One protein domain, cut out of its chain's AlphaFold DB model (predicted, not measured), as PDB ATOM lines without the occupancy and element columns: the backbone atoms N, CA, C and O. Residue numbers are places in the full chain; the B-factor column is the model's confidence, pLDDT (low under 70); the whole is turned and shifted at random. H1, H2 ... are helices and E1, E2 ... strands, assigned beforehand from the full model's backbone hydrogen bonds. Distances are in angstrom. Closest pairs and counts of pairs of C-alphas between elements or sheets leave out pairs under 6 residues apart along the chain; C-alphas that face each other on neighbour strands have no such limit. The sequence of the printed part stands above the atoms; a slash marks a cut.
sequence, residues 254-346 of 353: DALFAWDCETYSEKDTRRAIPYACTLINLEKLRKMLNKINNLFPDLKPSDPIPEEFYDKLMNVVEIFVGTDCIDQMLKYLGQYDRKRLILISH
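AT A GLANCE: This is residues 254 to 346 of the 353 residues of an uncharacterized protein of Lottia gigantea (UniProt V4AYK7). A small, twisted sheet is built round a long hairpin, E1 and E2, with the short strands E3 and E4 at its two edges and helix H3 packed over one face. At the end of the sheet away from the hairpin's turn, H1 and H2 run outward and back as a loose pair joined by a long loop, so that the turn and the loop lie at opposite ends of the longest axis. The printed part has 93 residues, with three named helices and four named strands in the order E1 E2 H1 H2 E3 H3 E4; the class is mixed, helices and strands. The sheet's order is E3 E2 E1 E4, mixed, with E4 parallel to E1 and the other neighbours antiparallel. The whole is loose, with a radius of gyration of the C-alphas of 15.9 A, and only just flat, spanning 51 by 34 by 18 A.

IN THESE COORDINATES: E1, residues 256 to 265, begins with C-alpha 256 at (155.254, 176.755, 89.054) and is 29.5 A long. E2, residues 272 to 281, is 25.2 A long and bends by 68 degrees at residue 275. H1, residues 282 to 295, is 19.8 A long and ends with C-alpha 295 at (145.569, 198.809, 80.955). H2 is residues 307 to 314, 11.2 A; E3 is residues 317 to 321, 12.9 A; H3 is residues 325 to 333, 12.3 A. E4, residues 342 to 345, is 9.9 A long and ends with C-alpha 345 at (166.042, 179.997, 89.709).

HOW THE PARTS SIT: E1 and E2 form an antiparallel hairpin, with N 260 and O 278 at 3.0 A. E3 is antiparallel to E2, with N 279 and O 318 at 2.9 A. E4 is parallel to E1, at 37 degrees, with N 344 and O 257 at 2.8 A. E3, H3 and E4 make a split strand-helix-strand unit, two strands running the same way with E2 and E1 between them, and its crossover is right-handed. H3 is on the sheet at a height of 8.2 A and only just over E2 alone, with 2 of its C-alphas falling on E3; it runs along the strands, at 8 degrees to E2 on the local plane. The closest C-alphas of E2 and H3 are those of Ala 276 and Cys 325, 5.8 A apart. H1 only grazes the sheet, with residues 282 to 285. H1 and H2 are close but not clearly touching, their closest C-alphas, of Met 288 and Leu 313, being 7.4 A apart; they run opposite ways at a shallow tilt of 24 degrees. H2 is not on the sheet and is apart from H3. Every O i to N i+4 pair is within hydrogen-bond range in H1 and H3, against 2 of 4 in H2, where 4 of 5 O i to N i+3 pairs are.

THE WHOLE: The two C-alphas farthest apart, those of Asp 268 and Pro 297, are 51.5 A apart. The printed part has no cut, and its one long link, 11 residues, joins H1 to H2. The mean pLDDT of the printed part is 71.2; 37 residues are under 70, among them residues 263 to 273, 299 to 310 and 336 to 346.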
ATOM      1  N   ASP A 254     149.597 176.791  88.991       67.56
ATOM      2  CA  ASP A 254     149.688 177.036  90.437       67.56
ATOM      3  C   ASP A 254     150.915 176.396  91.115       67.56
ATOM      4  O   ASP A 254     151.282 176.798  92.221       67.56
ATOM      5  N   ALA A 255     151.546 175.396  90.492       71.25
ATOM      6  CA  ALA A 255     152.692 174.679  91.054       71.25
ATOM      7  C   ALA A 255     154.052 175.173  90.523       71.25
ATOM      8  O   ALA A 255     155.095 174.617  90.883       71.25
ATOM      9  N   LEU A 256     154.054 176.209  89.679       80.19
ATOM     10  CA  LEU A 256     155.254 176.755  89.054       80.19
ATOM     11  C   LEU A 256     155.669 178.073  89.712       80.19
ATOM     12  O   LEU A 256     154.924 179.058  89.709       80.19
ATOM     13  N   PHE A 257     156.888 178.101  90.239       82.75
ATOM     14  CA  PHE A 257     157.427 179.257  90.942       82.75
ATOM     15  C   PHE A 257     158.785 179.652  90.371       82.75
ATOM     16  O   PHE A 257     159.620 178.793  90.087       82.75
ATOM     17  N   ALA A 258     159.018 180.953  90.235       83.19
ATOM     18  CA  ALA A 258     160.349 181.502  90.033       83.19
ATOM     19  C   ALA A 258     160.867 182.089  91.346       83.19
ATOM     20  O   ALA A 258     160.088 182.638  92.124       83.19
ATOM     21  N   TRP A 259     162.163 181.967  91.595       82.38
ATOM     22  CA  TRP A 259     162.787 182.512  92.792       82.38
ATOM     23  C   TRP A 259     164.172 183.083  92.495       82.38
ATOM     24  O   TRP A 259     164.855 182.648  91.565       82.38
ATOM     25  N   ASP A 260     164.571 184.066  93.292       81.31
ATOM     26  CA  ASP A 260     165.932 184.599  93.307       81.31
ATOM     27  C   ASP A 260     166.295 185.034  94.727       81.31
ATOM     28  O   ASP A 260     165.414 185.265  95.558       81.31
ATOM     29  N   CYS A 261     167.582 185.143  95.028       73.88
ATOM     30  CA  CYS A 261     168.031 185.549  96.350       73.88
ATOM     31  C   CYS A 261     169.343 186.321  96.321       73.88
ATOM     32  O   CYS A 261     170.231 186.113  95.495       73.88
ATOM     33  N   GLU A 262     169.452 187.209  97.295       74.00
ATOM     34  CA  GLU A 262     170.608 188.045  97.526       74.00
ATOM     35  C   GLU A 262     171.534 187.391  98.547       74.00
ATOM     36  O   GLU A 262     171.094 186.849  99.568       74.00
ATOM     37  N   THR A 263     172.840 187.479  98.293       62.19
ATOM     38  CA  THR A 263     173.873 186.914  99.166       62.19
ATOM     39  C   THR A 263     174.940 187.936  99.512       62.19
ATOM     40  O   THR A 263     175.207 188.877  98.765       62.19
ATOM     41  N   TYR A 264     175.604 187.726 100.645       56.25
ATOM     42  CA  TYR A 264     176.906 188.320 100.915       56.25
ATOM     43  C   TYR A 264     177.951 187.219 101.085       56.25
ATOM     44  O   TYR A 264     177.633 186.082 101.426       56.25
ATOM     45  N   SER A 265     179.219 187.549 100.841       54.66
ATOM     46  CA  SER A 265     180.321 186.614 101.069       54.66
ATOM     47  C   SER A 265     180.893 186.818 102.466       54.66
ATOM     48  O   SER A 265     181.337 187.914 102.811       54.66
ATOM     49  N   GLU A 266     180.905 185.763 103.272       51.91
ATOM     50  CA  GLU A 266     181.600 185.778 104.552       51.91
ATOM     51  C   GLU A 266     183.117 185.792 104.317       51.91
ATOM     52  O   GLU A 266     183.667 184.939 103.620       51.91
ATOM     53  N   LYS A 267     183.806 186.782 104.896       45.72
ATOM     54  CA  LYS A 267     185.207 187.107 104.581       45.72
ATOM     55  C   LYS A 267     186.177 185.944 104.816       45.72
ATOM     56  O   LYS A 267     187.114 185.767 104.035       45.72
ATOM     57  N   ASP A 268     185.942 185.164 105.866       46.53
ATOM     58  CA  ASP A 268     186.878 184.136 106.329       46.53
ATOM     59  C   ASP A 268     186.643 182.786 105.648       46.53
ATOM     60  O   ASP A 268     187.589 182.097 105.268       46.53
ATOM     61  N   THR A 269     185.380 182.424 105.432       44.78
ATOM     62  CA  THR A 269     185.002 181.128 104.852       44.78
ATOM     63  C   THR A 269     184.754 181.199 103.347       44.78
ATOM     64  O   THR A 269     184.669 180.161 102.690       44.78
ATOM     65  N   ARG A 270     184.638 182.416 102.795       48.97
ATOM     66  CA  ARG A 270     184.183 182.710 101.425       48.97
ATOM     67  C   ARG A 270     182.834 182.077 101.085       48.97
ATOM     68  O   ARG A 270     182.519 181.908  99.908       48.97
ATOM     69  N   ARG A 271     182.036 181.722 102.093       48.31
ATOM     70  CA  ARG A 271     180.695 181.175 101.896       48.31
ATOM     71  C   ARG A 271     179.755 182.288 101.464       48.31
ATOM     72  O   ARG A 271     179.823 183.393 101.998       48.31
ATOM     73  N   ALA A 272     178.895 181.989 100.497       57.06
ATOM     74  CA  ALA A 272     177.755 182.832 100.185       57.06
ATOM     75  C   ALA A 272     176.688 182.593 101.258       57.06
ATOM     76  O   ALA A 272     176.244 181.462 101.447       57.06
ATOM     77  N   ILE A 273     176.326 183.643 101.988       60.94
ATOM     78  CA  ILE A 273     175.264 183.609 102.988       60.94
ATOM     79  C   ILE A 273     174.070 184.366 102.401       60.94
ATOM     80  O   ILE A 273     174.202 185.562 102.122       60.94
ATOM     81  N   PRO A 274     172.927 183.695 102.173       71.06
ATOM     82  CA  PRO A 274     171.723 184.369 101.719       71.06
ATOM     83  C   PRO A 274     171.207 185.291 102.822       71.06
ATOM     84  O   PRO A 274     171.226 184.923 103.993       71.06
ATOM     85  N   TYR A 275     170.752 186.488 102.461       73.75
ATOM     86  CA  TYR A 275     170.142 187.419 103.419       73.75
ATOM     87  C   TYR A 275     168.743 187.880 103.007       73.75
ATOM     88  O   TYR A 275     168.001 188.402 103.842       73.75
ATOM     89  N   ALA A 276     168.374 187.681 101.744       76.31
ATOM     90  CA  ALA A 276     167.025 187.895 101.255       76.31
ATOM     91  C   ALA A 276     166.729 186.924 100.115       76.31
ATOM     92  O   ALA A 276     167.601 186.630  99.305       76.31
ATOM     93  N   CYS A 277     165.499 186.442 100.040       80.44
ATOM     94  CA  CYS A 277     165.010 185.589  98.972       80.44
ATOM     95  C   CYS A 277     163.630 186.075  98.545       80.44
ATOM     96  O   CYS A 277     162.815 186.462  99.380       80.44
ATOM     97  N   THR A 278     163.368 186.051  97.246       83.50
ATOM     98  CA  THR A 278     162.072 186.378  96.663       83.50
ATOM     99  C   THR A 278     161.544 185.185  95.891       83.50
ATOM    100  O   THR A 278     162.296 184.465  95.237       83.50
ATOM    101  N   LEU A 279     160.238 184.969  95.974       87.50
ATOM    102  CA  LEU A 279     159.538 183.871  95.328       87.50
ATOM    103  C   LEU A 279     158.281 184.427  94.663       87.50
ATOM    104  O   LEU A 279     157.499 185.138  95.288       87.50
ATOM    105  N   ILE A 280     158.054 184.079  93.402       87.38
ATOM    106  CA  ILE A 280     156.860 184.475  92.663       87.38
ATOM    107  C   ILE A 280     156.217 183.265  91.998       87.38
ATOM    108  O   ILE A 280     156.862 182.476  91.311       87.38
ATOM    109  N   ASN A 281     154.910 183.126  92.185       88.06
ATOM    110  CA  ASN A 281     154.122 182.141  91.458       88.06
ATOM    111  C   ASN A 281     153.878 182.633  90.023       88.06
ATOM    112  O   ASN A 281     153.396 183.754  89.821       88.06
ATOM    113  N   LEU A 282     154.180 181.803  89.025       81.88
ATOM    114  CA  LEU A 282     154.110 182.235  87.629       81.88
ATOM    115  C   LEU A 282     152.678 182.423  87.124       81.88
ATOM    116  O   LEU A 282     152.452 183.272  86.260       81.88
ATOM    117  N   GLU A 283     151.691 181.727  87.688       82.25
ATOM    118  CA  GLU A 283     150.288 181.989  87.374       82.25
ATOM    119  C   GLU A 283     149.836 183.352  87.911       82.25
ATOM    120  O   GLU A 283     149.187 184.119  87.187       82.25
ATOM    121  N   LYS A 284     150.207 183.688  89.156       86.19
ATOM    122  CA  LYS A 284     149.947 185.016  89.737       86.19
ATOM    123  C   LYS A 284     150.618 186.111  88.907       86.19
ATOM    124  O   LYS A 284     149.961 187.099  88.575       86.19
ATOM    125  N   LEU A 285     151.877 185.904  88.511       83.44
ATOM    126  CA  LEU A 285     152.604 186.824  87.639       83.44
ATOM    127  C   LEU A 285     151.899 186.984  86.289       83.44
ATOM    128  O   LEU A 285     151.618 188.108  85.887       83.44
ATOM    129  N   ARG A 286     151.528 185.889  85.615       78.12
ATOM    130  CA  ARG A 286     150.814 185.930  84.329       78.12
ATOM    131  C   ARG A 286     149.494 186.692  84.432       78.12
ATOM    132  O   ARG A 286     149.210 187.538  83.588       78.12
ATOM    133  N   LYS A 287     148.685 186.418  85.461       83.50
ATOM    134  CA  LYS A 287     147.421 187.138  85.701       83.50
ATOM    135  C   LYS A 287     147.668 188.631  85.909       83.50
ATOM    136  O   LYS A 287     146.890 189.441  85.410       83.50
ATOM    137  N   MET A 288     148.737 188.991  86.620       81.38
ATOM    138  CA  MET A 288     149.117 190.384  86.822       81.38
ATOM    139  C   MET A 288     149.570 191.040  85.511       81.38
ATOM    140  O   MET A 288     149.029 192.079  85.150       81.38
ATOM    141  N   LEU A 289     150.463 190.403  84.747       76.56
ATOM    142  CA  LEU A 289     150.937 190.884  83.444       76.56
ATOM    143  C   LEU A 289     149.789 191.075  82.440       76.56
ATOM    144  O   LEU A 289     149.721 192.095  81.764       76.56
ATOM    145  N   ASN A 290     148.825 190.151  82.397       79.31
ATOM    146  CA  ASN A 290     147.641 190.290  81.545       79.31
ATOM    147  C   ASN A 290     146.785 191.507  81.924       79.31
ATOM    148  O   ASN A 290     146.252 192.179  81.043       79.31
ATOM    149  N   LYS A 291     146.662 191.825  83.221       80.00
ATOM    150  CA  LYS A 291     145.981 193.053  83.654       80.00
ATOM    151  C   LYS A 291     146.713 194.300  83.158       80.00
ATOM    152  O   LYS A 291     146.042 195.240  82.754       80.00
ATOM    153  N   ILE A 292     148.049 194.301  83.144       71.31
ATOM    154  CA  ILE A 292     148.831 195.419  82.587       71.31
ATOM    155  C   ILE A 292     148.567 195.568  81.105       71.31
ATOM    156  O   ILE A 292     148.255 196.666  80.681       71.31
ATOM    157  N   ASN A 293     148.675 194.482  80.335       72.69
ATOM    158  CA  ASN A 293     148.516 194.545  78.885       72.69
ATOM    159  C   ASN A 293     147.142 195.114  78.505       72.69
ATOM    160  O   ASN A 293     147.016 195.809  77.509       72.69
ATOM    161  N   ASN A 294     146.117 194.876  79.330       79.94
ATOM    162  CA  ASN A 294     144.798 195.475  79.137       79.94
ATOM    163  C   ASN A 294     144.736 196.967  79.515       79.94
ATOM    164  O   ASN A 294     143.951 197.704  78.927       79.94
ATOM    165  N   LEU A 295     145.513 197.410  80.508       76.62
ATOM    166  CA  LEU A 295     145.569 198.809  80.955       76.62
ATOM    167  C   LEU A 295     146.505 199.669  80.088       76.62
ATOM    168  O   LEU A 295     146.263 200.859  79.923       76.62
ATOM    169  N   PHE A 296     147.552 199.060  79.534       69.75
ATOM    170  CA  PHE A 296     148.610 199.687  78.746       69.75
ATOM    171  C   PHE A 296     148.917 198.818  77.514       69.75
ATOM    172  O   PHE A 296     149.975 198.191  77.446       69.75
ATOM    173  N   PRO A 297     147.996 198.750  76.537       74.81
ATOM    174  CA  PRO A 297     148.141 197.880  75.366       74.81
ATOM    175  C   PRO A 297     149.342 198.239  74.480       74.81
ATOM    176  O   PRO A 297     149.828 197.389  73.738       74.81
ATOM    177  N   ASP A 298     149.839 199.472  74.588       78.00
ATOM    178  CA  ASP A 298     150.978 199.972  73.815       78.00
ATOM    179  C   ASP A 298     152.341 199.716  74.488       78.00
ATOM    180  O   ASP A 298     153.378 200.015  73.893       78.00
ATOM    181  N   LEU A 299     152.361 199.167  75.712       67.75
ATOM    182  CA  LEU A 299     153.595 198.880  76.447       67.75
ATOM    183  C   LEU A 299     154.352 197.734  75.766       67.75
ATOM    184  O   LEU A 299     153.884 196.593  75.713       67.75
ATOM    185  N   LYS A 300     155.552 198.009  75.250       68.75
ATOM    186  CA  LYS A 300     156.392 196.973  74.644       68.75
ATOM    187  C   LYS A 300     157.111 196.180  75.738       68.75
ATOM    188  O   LYS A 300     157.490 196.749  76.757       68.75
ATOM    189  N   PRO A 301     157.441 194.895  75.508       57.25
ATOM    190  CA  PRO A 301     158.201 194.086  76.471       57.25
ATOM    191  C   PRO A 301     159.579 194.654  76.855       57.25
ATOM    192  O   PRO A 301     160.181 194.212  77.828       57.25
ATOM    193  N   SER A 302     160.123 195.564  76.045       53.41
ATOM    194  CA  SER A 302     161.392 196.253  76.289       53.41
ATOM    195  C   SER A 302     161.253 197.556  77.065       53.41
ATOM    196  O   SER A 302     162.278 198.120  77.446       53.41
ATOM    197  N   ASP A 303     160.034 198.064  77.219       56.38
ATOM    198  CA  ASP A 303     159.807 199.341  77.873       56.38
ATOM    199  C   ASP A 303     160.009 199.172  79.382       56.38
ATOM    200  O   ASP A 303     159.688 198.115  79.942       56.38
ATOM    201  N   PRO A 304     160.578 200.182  80.060       58.28
ATOM    202  CA  PRO A 304     160.679 200.154  81.504       58.28
ATOM    203  C   PRO A 304     159.283 200.013  82.105       58.28
ATOM    204  O   PRO A 304     158.325 200.669  81.691       58.28
ATOM    205  N   ILE A 305     159.188 199.137  83.097       65.25
ATOM    206  CA  ILE A 305     157.961 198.935  83.849       65.25
ATOM    207  C   ILE A 305     157.598 200.255  84.559       65.25
ATOM    208  O   ILE A 305     158.446 200.792  85.276       65.25
ATOM    209  N   PRO A 306     156.365 200.777  84.407       67.06
ATOM    210  CA  PRO A 306     155.932 201.961  85.144       67.06
ATOM    211  C   PRO A 306     156.047 201.764  86.662       67.06
ATOM    212  O   PRO A 306     155.716 200.698  87.175       67.06
ATOM    213  N   GLU A 307     156.461 202.799  87.394       69.19
ATOM    214  CA  GLU A 307     156.659 202.739  88.853       69.19
ATOM    215  C   GLU A 307     155.388 202.299  89.603       69.19
ATOM    216  O   GLU A 307     155.436 201.407  90.443       69.19
ATOM    217  N   GLU A 308     154.218 202.794  89.186       67.69
ATOM    218  CA  GLU A 308     152.906 202.391  89.723       67.69
ATOM    219  C   GLU A 308     152.605 200.883  89.550       67.69
ATOM    220  O   GLU A 308     151.695 200.328  90.175       67.69
ATOM    221  N   PHE A 309     153.339 200.199  88.666       69.50
ATOM    222  CA  PHE A 309     153.239 198.758  88.476       69.50
ATOM    223  C   PHE A 309     154.192 197.965  89.373       69.50
ATOM    224  O   PHE A 309     153.846 196.844  89.751       69.50
ATOM    225  N   TYR A 310     155.334 198.532  89.771       68.38
ATOM    226  CA  TYR A 310     156.229 197.877  90.726       68.38
ATOM    227  C   TYR A 310     155.495 197.567  92.031       68.38
ATOM    228  O   TYR A 310     155.485 196.413  92.450       68.38
ATOM    229  N   ASP A 311     154.751 198.522  92.592       72.19
ATOM    230  CA  ASP A 311     153.954 198.303  93.811       72.19
ATOM    231  C   ASP A 311     152.919 197.178  93.649       72.19
ATOM    232  O   ASP A 311     152.665 196.386  94.559       72.19
ATOM    233  N   LYS A 312     152.330 197.058  92.452       73.56
ATOM    234  CA  LYS A 312     151.363 195.998  92.134       73.56
ATOM    235  C   LYS A 312     152.041 194.638  91.973       73.56
ATOM    236  O   LYS A 312     151.453 193.638  92.386       73.56
ATOM    237  N   LEU A 313     153.255 194.584  91.418       72.06
ATOM    238  CA  LEU A 313     154.076 193.370  91.372       72.06
ATOM    239  C   LEU A 313     154.490 192.915  92.763       72.06
ATOM    240  O   LEU A 313     154.404 191.724  93.049       72.06
ATOM    241  N   MET A 314     154.880 193.844  93.636       76.12
ATOM    242  CA  MET A 314     155.287 193.504  95.000       76.12
ATOM    243  C   MET A 314     154.176 192.775  95.770       76.12
ATOM    244  O   MET A 314     154.476 191.913  96.584       76.12
ATOM    245  N   ASN A 315     152.899 193.009  95.444       81.12
ATOM    246  CA  ASN A 315     151.766 192.295  96.053       81.12
ATOM    247  C   ASN A 315     151.647 190.809  95.667       81.12
ATOM    248  O   ASN A 315     150.862 190.082  96.277       81.12
ATOM    249  N   VAL A 316     152.341 190.352  94.620       84.12
ATOM    250  CA  VAL A 316     152.341 188.937  94.197       84.12
ATOM    251  C   VAL A 316     153.685 188.245  94.419       84.12
ATOM    252  O   VAL A 316     153.791 187.047  94.148       84.12
ATOM    253  N   VAL A 317     154.681 188.985  94.909       84.81
ATOM    254  CA  VAL A 317     156.004 188.489  95.282       84.81
ATOM    255  C   VAL A 317     156.008 188.200  96.777       84.81
ATOM    256  O   VAL A 317     155.667 189.054  97.588       84.81
ATOM    257  N   GLU A 318     156.442 187.005  97.146       90.69
ATOM    258  CA  GLU A 318     156.755 186.669  98.528       90.69
ATOM    259  C   GLU A 318     158.220 187.029  98.791       90.69
ATOM    260  O   GLU A 318     159.098 186.656  98.008       90.69
ATOM    261  N   ILE A 319     158.491 187.754  99.878       85.31
ATOM    262  CA  ILE A 319     159.840 188.176 100.270       85.31
ATOM    263  C   ILE A 319     160.165 187.567 101.626       85.31
ATOM    264  O   ILE A 319     159.440 187.752 102.601       85.31
ATOM    265  N   PHE A 320     161.301 186.892 101.692       85.31
ATOM    266  CA  PHE A 320     161.852 186.294 102.896       85.31
ATOM    267  C   PHE A 320     163.177 186.981 103.206       85.31
ATOM    268  O   PHE A 320     164.016 187.138 102.322       85.31
ATOM    269  N   VAL A 321     163.386 187.391 104.453       81.25
ATOM    270  CA  VAL A 321     164.590 188.123 104.879       81.25
ATOM    271  C   VAL A 321     165.246 187.434 106.067       81.25
ATOM    272  O   VAL A 321     164.574 186.777 106.859       81.25
ATOM    273  N   GLY A 322     166.561 187.604 106.190       77.31
ATOM    274  CA  GLY A 322     167.384 186.960 107.211       77.31
ATOM    275  C   GLY A 322     168.229 185.815 106.657       77.31
ATOM    276  O   GLY A 322     168.064 185.378 105.518       77.31
ATOM    277  N   THR A 323     169.159 185.320 107.472       74.69
ATOM    278  CA  THR A 323     170.064 184.219 107.090       74.69
ATOM    279  C   THR A 323     169.349 182.879 106.917       74.69
ATOM    280  O   THR A 323     169.900 181.956 106.329       74.69
ATOM    281  N   ASP A 324     168.118 182.772 107.415       74.06
ATOM    282  CA  ASP A 324     167.210 181.637 107.268       74.06
ATOM    283  C   ASP A 324     166.148 181.867 106.171       74.06
ATOM    284  O   ASP A 324     165.187 181.105 106.073       74.06
ATOM    285  N   CYS A 325     166.295 182.895 105.322       74.56
ATOM    286  CA  CYS A 325     165.306 183.239 104.290       74.56
ATOM    287  C   CYS A 325     164.985 182.076 103.332       74.56
ATOM    288  O   CYS A 325     163.838 181.917 102.914       74.56
ATOM    289  N   ILE A 326     165.965 181.219 103.030       74.19
ATOM    290  CA  ILE A 326     165.757 180.010 102.223       74.19
ATOM    291  C   ILE A 326     164.895 178.987 102.971       74.19
ATOM    292  O   ILE A 326     163.971 178.424 102.388       74.19
ATOM    293  N   ASP A 327     165.125 178.785 104.269       74.62
ATOM    294  CA  ASP A 327     164.309 177.879 105.082       74.62
ATOM    295  C   ASP A 327     162.873 178.390 105.219       74.62
ATOM    296  O   ASP A 327     161.924 177.606 105.173       74.62
ATOM    297  N   GLN A 328     162.695 179.707 105.359       76.00
ATOM    298  CA  GLN A 328     161.377 180.342 105.355       76.00
ATOM    299  C   GLN A 328     160.655 180.113 104.017       76.00
ATOM    300  O   GLN A 328     159.503 179.672 104.017       76.00
ATOM    301  N   MET A 329     161.346 180.305 102.886       83.31
ATOM    302  CA  MET A 329     160.810 180.027 101.549       83.31
ATOM    303  C   MET A 329     160.419 178.549 101.388       83.31
ATOM    304  O   MET A 329     159.329 178.236 100.912       83.31
ATOM    305  N   LEU A 330     161.277 177.617 101.811       76.00
ATOM    306  CA  LEU A 330     161.005 176.180 101.720       76.00
ATOM    307  C   LEU A 330     159.845 175.750 102.630       76.00
ATOM    308  O   LEU A 330     159.053 174.886 102.247       76.00
ATOM    309  N   LYS A 331     159.696 176.362 103.813       75.75
ATOM    310  CA  LYS A 331     158.527 176.165 104.689       75.75
ATOM    311  C   LYS A 331     157.245 176.674 104.034       75.75
ATOM    312  O   LYS A 331     156.235 175.973 104.090       75.75
ATOM    313  N   TYR A 332     157.291 177.841 103.391       81.38
ATOM    314  CA  TYR A 332     156.173 178.395 102.625       81.38
ATOM    315  C   TYR A 332     155.770 177.458 101.477       81.38
ATOM    316  O   TYR A 332     154.614 177.050 101.381       81.38
ATOM    317  N   LEU A 333     156.735 177.000 100.676       75.56
ATOM    318  CA  LEU A 333     156.512 176.015  99.610       75.56
ATOM    319  C   LEU A 333     156.017 174.665 100.142       75.56
ATOM    320  O   LEU A 333     155.292 173.953  99.454       75.56
ATOM    321  N   GLY A 334     156.359 174.315 101.382       68.81
ATOM    322  CA  GLY A 334     155.877 173.117 102.064       68.81
ATOM    323  C   GLY A 334     154.361 173.064 102.273       68.81
ATOM    324  O   GLY A 334     153.859 171.991 102.600       68.81
ATOM    325  N   GLN A 335     153.650 174.178 102.069       72.88
ATOM    326  CA  GLN A 335     152.184 174.250 102.056       72.88
ATOM    327  C   GLN A 335     151.574 173.723 100.745       72.88
ATOM    328  O   GLN A 335     150.375 173.453 100.685       72.88
ATOM    329  N   TYR A 336     152.389 173.559  99.703       65.19
ATOM    330  CA  TYR A 336     151.997 173.049  98.393       65.19
ATOM    331  C   TYR A 336     152.375 171.566  98.251       65.19
ATOM    332  O   TYR A 336     153.294 171.068  98.908       65.19
ATOM    333  N   ASP A 337     151.683 170.836  97.371       61.12
ATOM    334  CA  ASP A 337     152.015 169.434  97.090       61.12
ATOM    335  C   ASP A 337     153.399 169.327  96.423       61.12
ATOM    336  O   ASP A 337     153.573 169.584  95.228       61.12
ATOM    337  N   ARG A 338     154.392 168.910  97.217       53.47
ATOM    338  CA  ARG A 338     155.812 168.832  96.839       53.47
ATOM    339  C   ARG A 338     156.082 167.956  95.617       53.47
ATOM    340  O   ARG A 338     157.109 168.141  94.974       53.47
ATOM    341  N   LYS A 339     155.183 167.025  95.269       49.41
ATOM    342  CA  LYS A 339     155.330 166.166  94.079       49.41
ATOM    343  C   LYS A 339     155.126 166.910  92.756       49.41
ATOM    344  O   LYS A 339     155.400 166.336  91.707       49.41
ATOM    345  N   ARG A 340     154.621 168.147  92.794       57.09
ATOM    346  CA  ARG A 340     154.253 168.934  91.605       57.09
ATOM    347  C   ARG A 340     154.991 170.266  91.493       57.09
ATOM    348  O   ARG A 340     154.810 170.962  90.500       57.09
ATOM    349  N   LEU A 341     155.802 170.623  92.487       60.16
ATOM    350  CA  LEU A 341     156.494 171.906  92.513       60.16
ATOM    351  C   LEU A 341     157.659 171.931  91.525       60.16
ATOM    352  O   LEU A 341     158.547 171.080  91.574       60.16
ATOM    353  N   ILE A 342     157.678 172.954  90.675       62.56
ATOM    354  CA  ILE A 342     158.828 173.291  89.838       62.56
ATOM    355  C   ILE A 342     159.331 174.668  90.269       62.56
ATOM    356  O   ILE A 342     158.585 175.648  90.239       62.56
ATOM    357  N   LEU A 343     160.607 174.723  90.655       62.34
ATOM    358  CA  LEU A 343     161.316 175.952  90.999       62.34
ATOM    359  C   LEU A 343     162.237 176.354  89.850       62.34
ATOM    360  O   LEU A 343     163.096 175.578  89.437       62.34
ATOM    361  N   ILE A 344     162.066 177.577  89.360       65.62
ATOM    362  CA  ILE A 344     162.926 178.197  88.355       65.62
ATOM    363  C   ILE A 344     163.792 179.240  89.067       65.62
ATOM    364  O   ILE A 344     163.269 180.240  89.551       65.62
ATOM    365  N   SER A 345     165.101 179.013  89.160       63.19
ATOM    366  CA  SER A 345     166.042 179.997  89.709       63.19
ATOM    367  C   SER A 345     166.586 180.923  88.621       63.19
ATOM    368  O   SER A 345     166.784 180.517  87.473       63.19
ATOM    369  N   HIS A 346     166.861 182.174  88.987       53.28
ATOM    370  CA  HIS A 346     167.630 183.089  88.150       53.28
ATOM    371  C   HIS A 346     169.144 182.906  88.387       53.28
ATOM    372  O   HIS A 346     169.624 182.861  89.515       53.28
TER     373      HIS A 346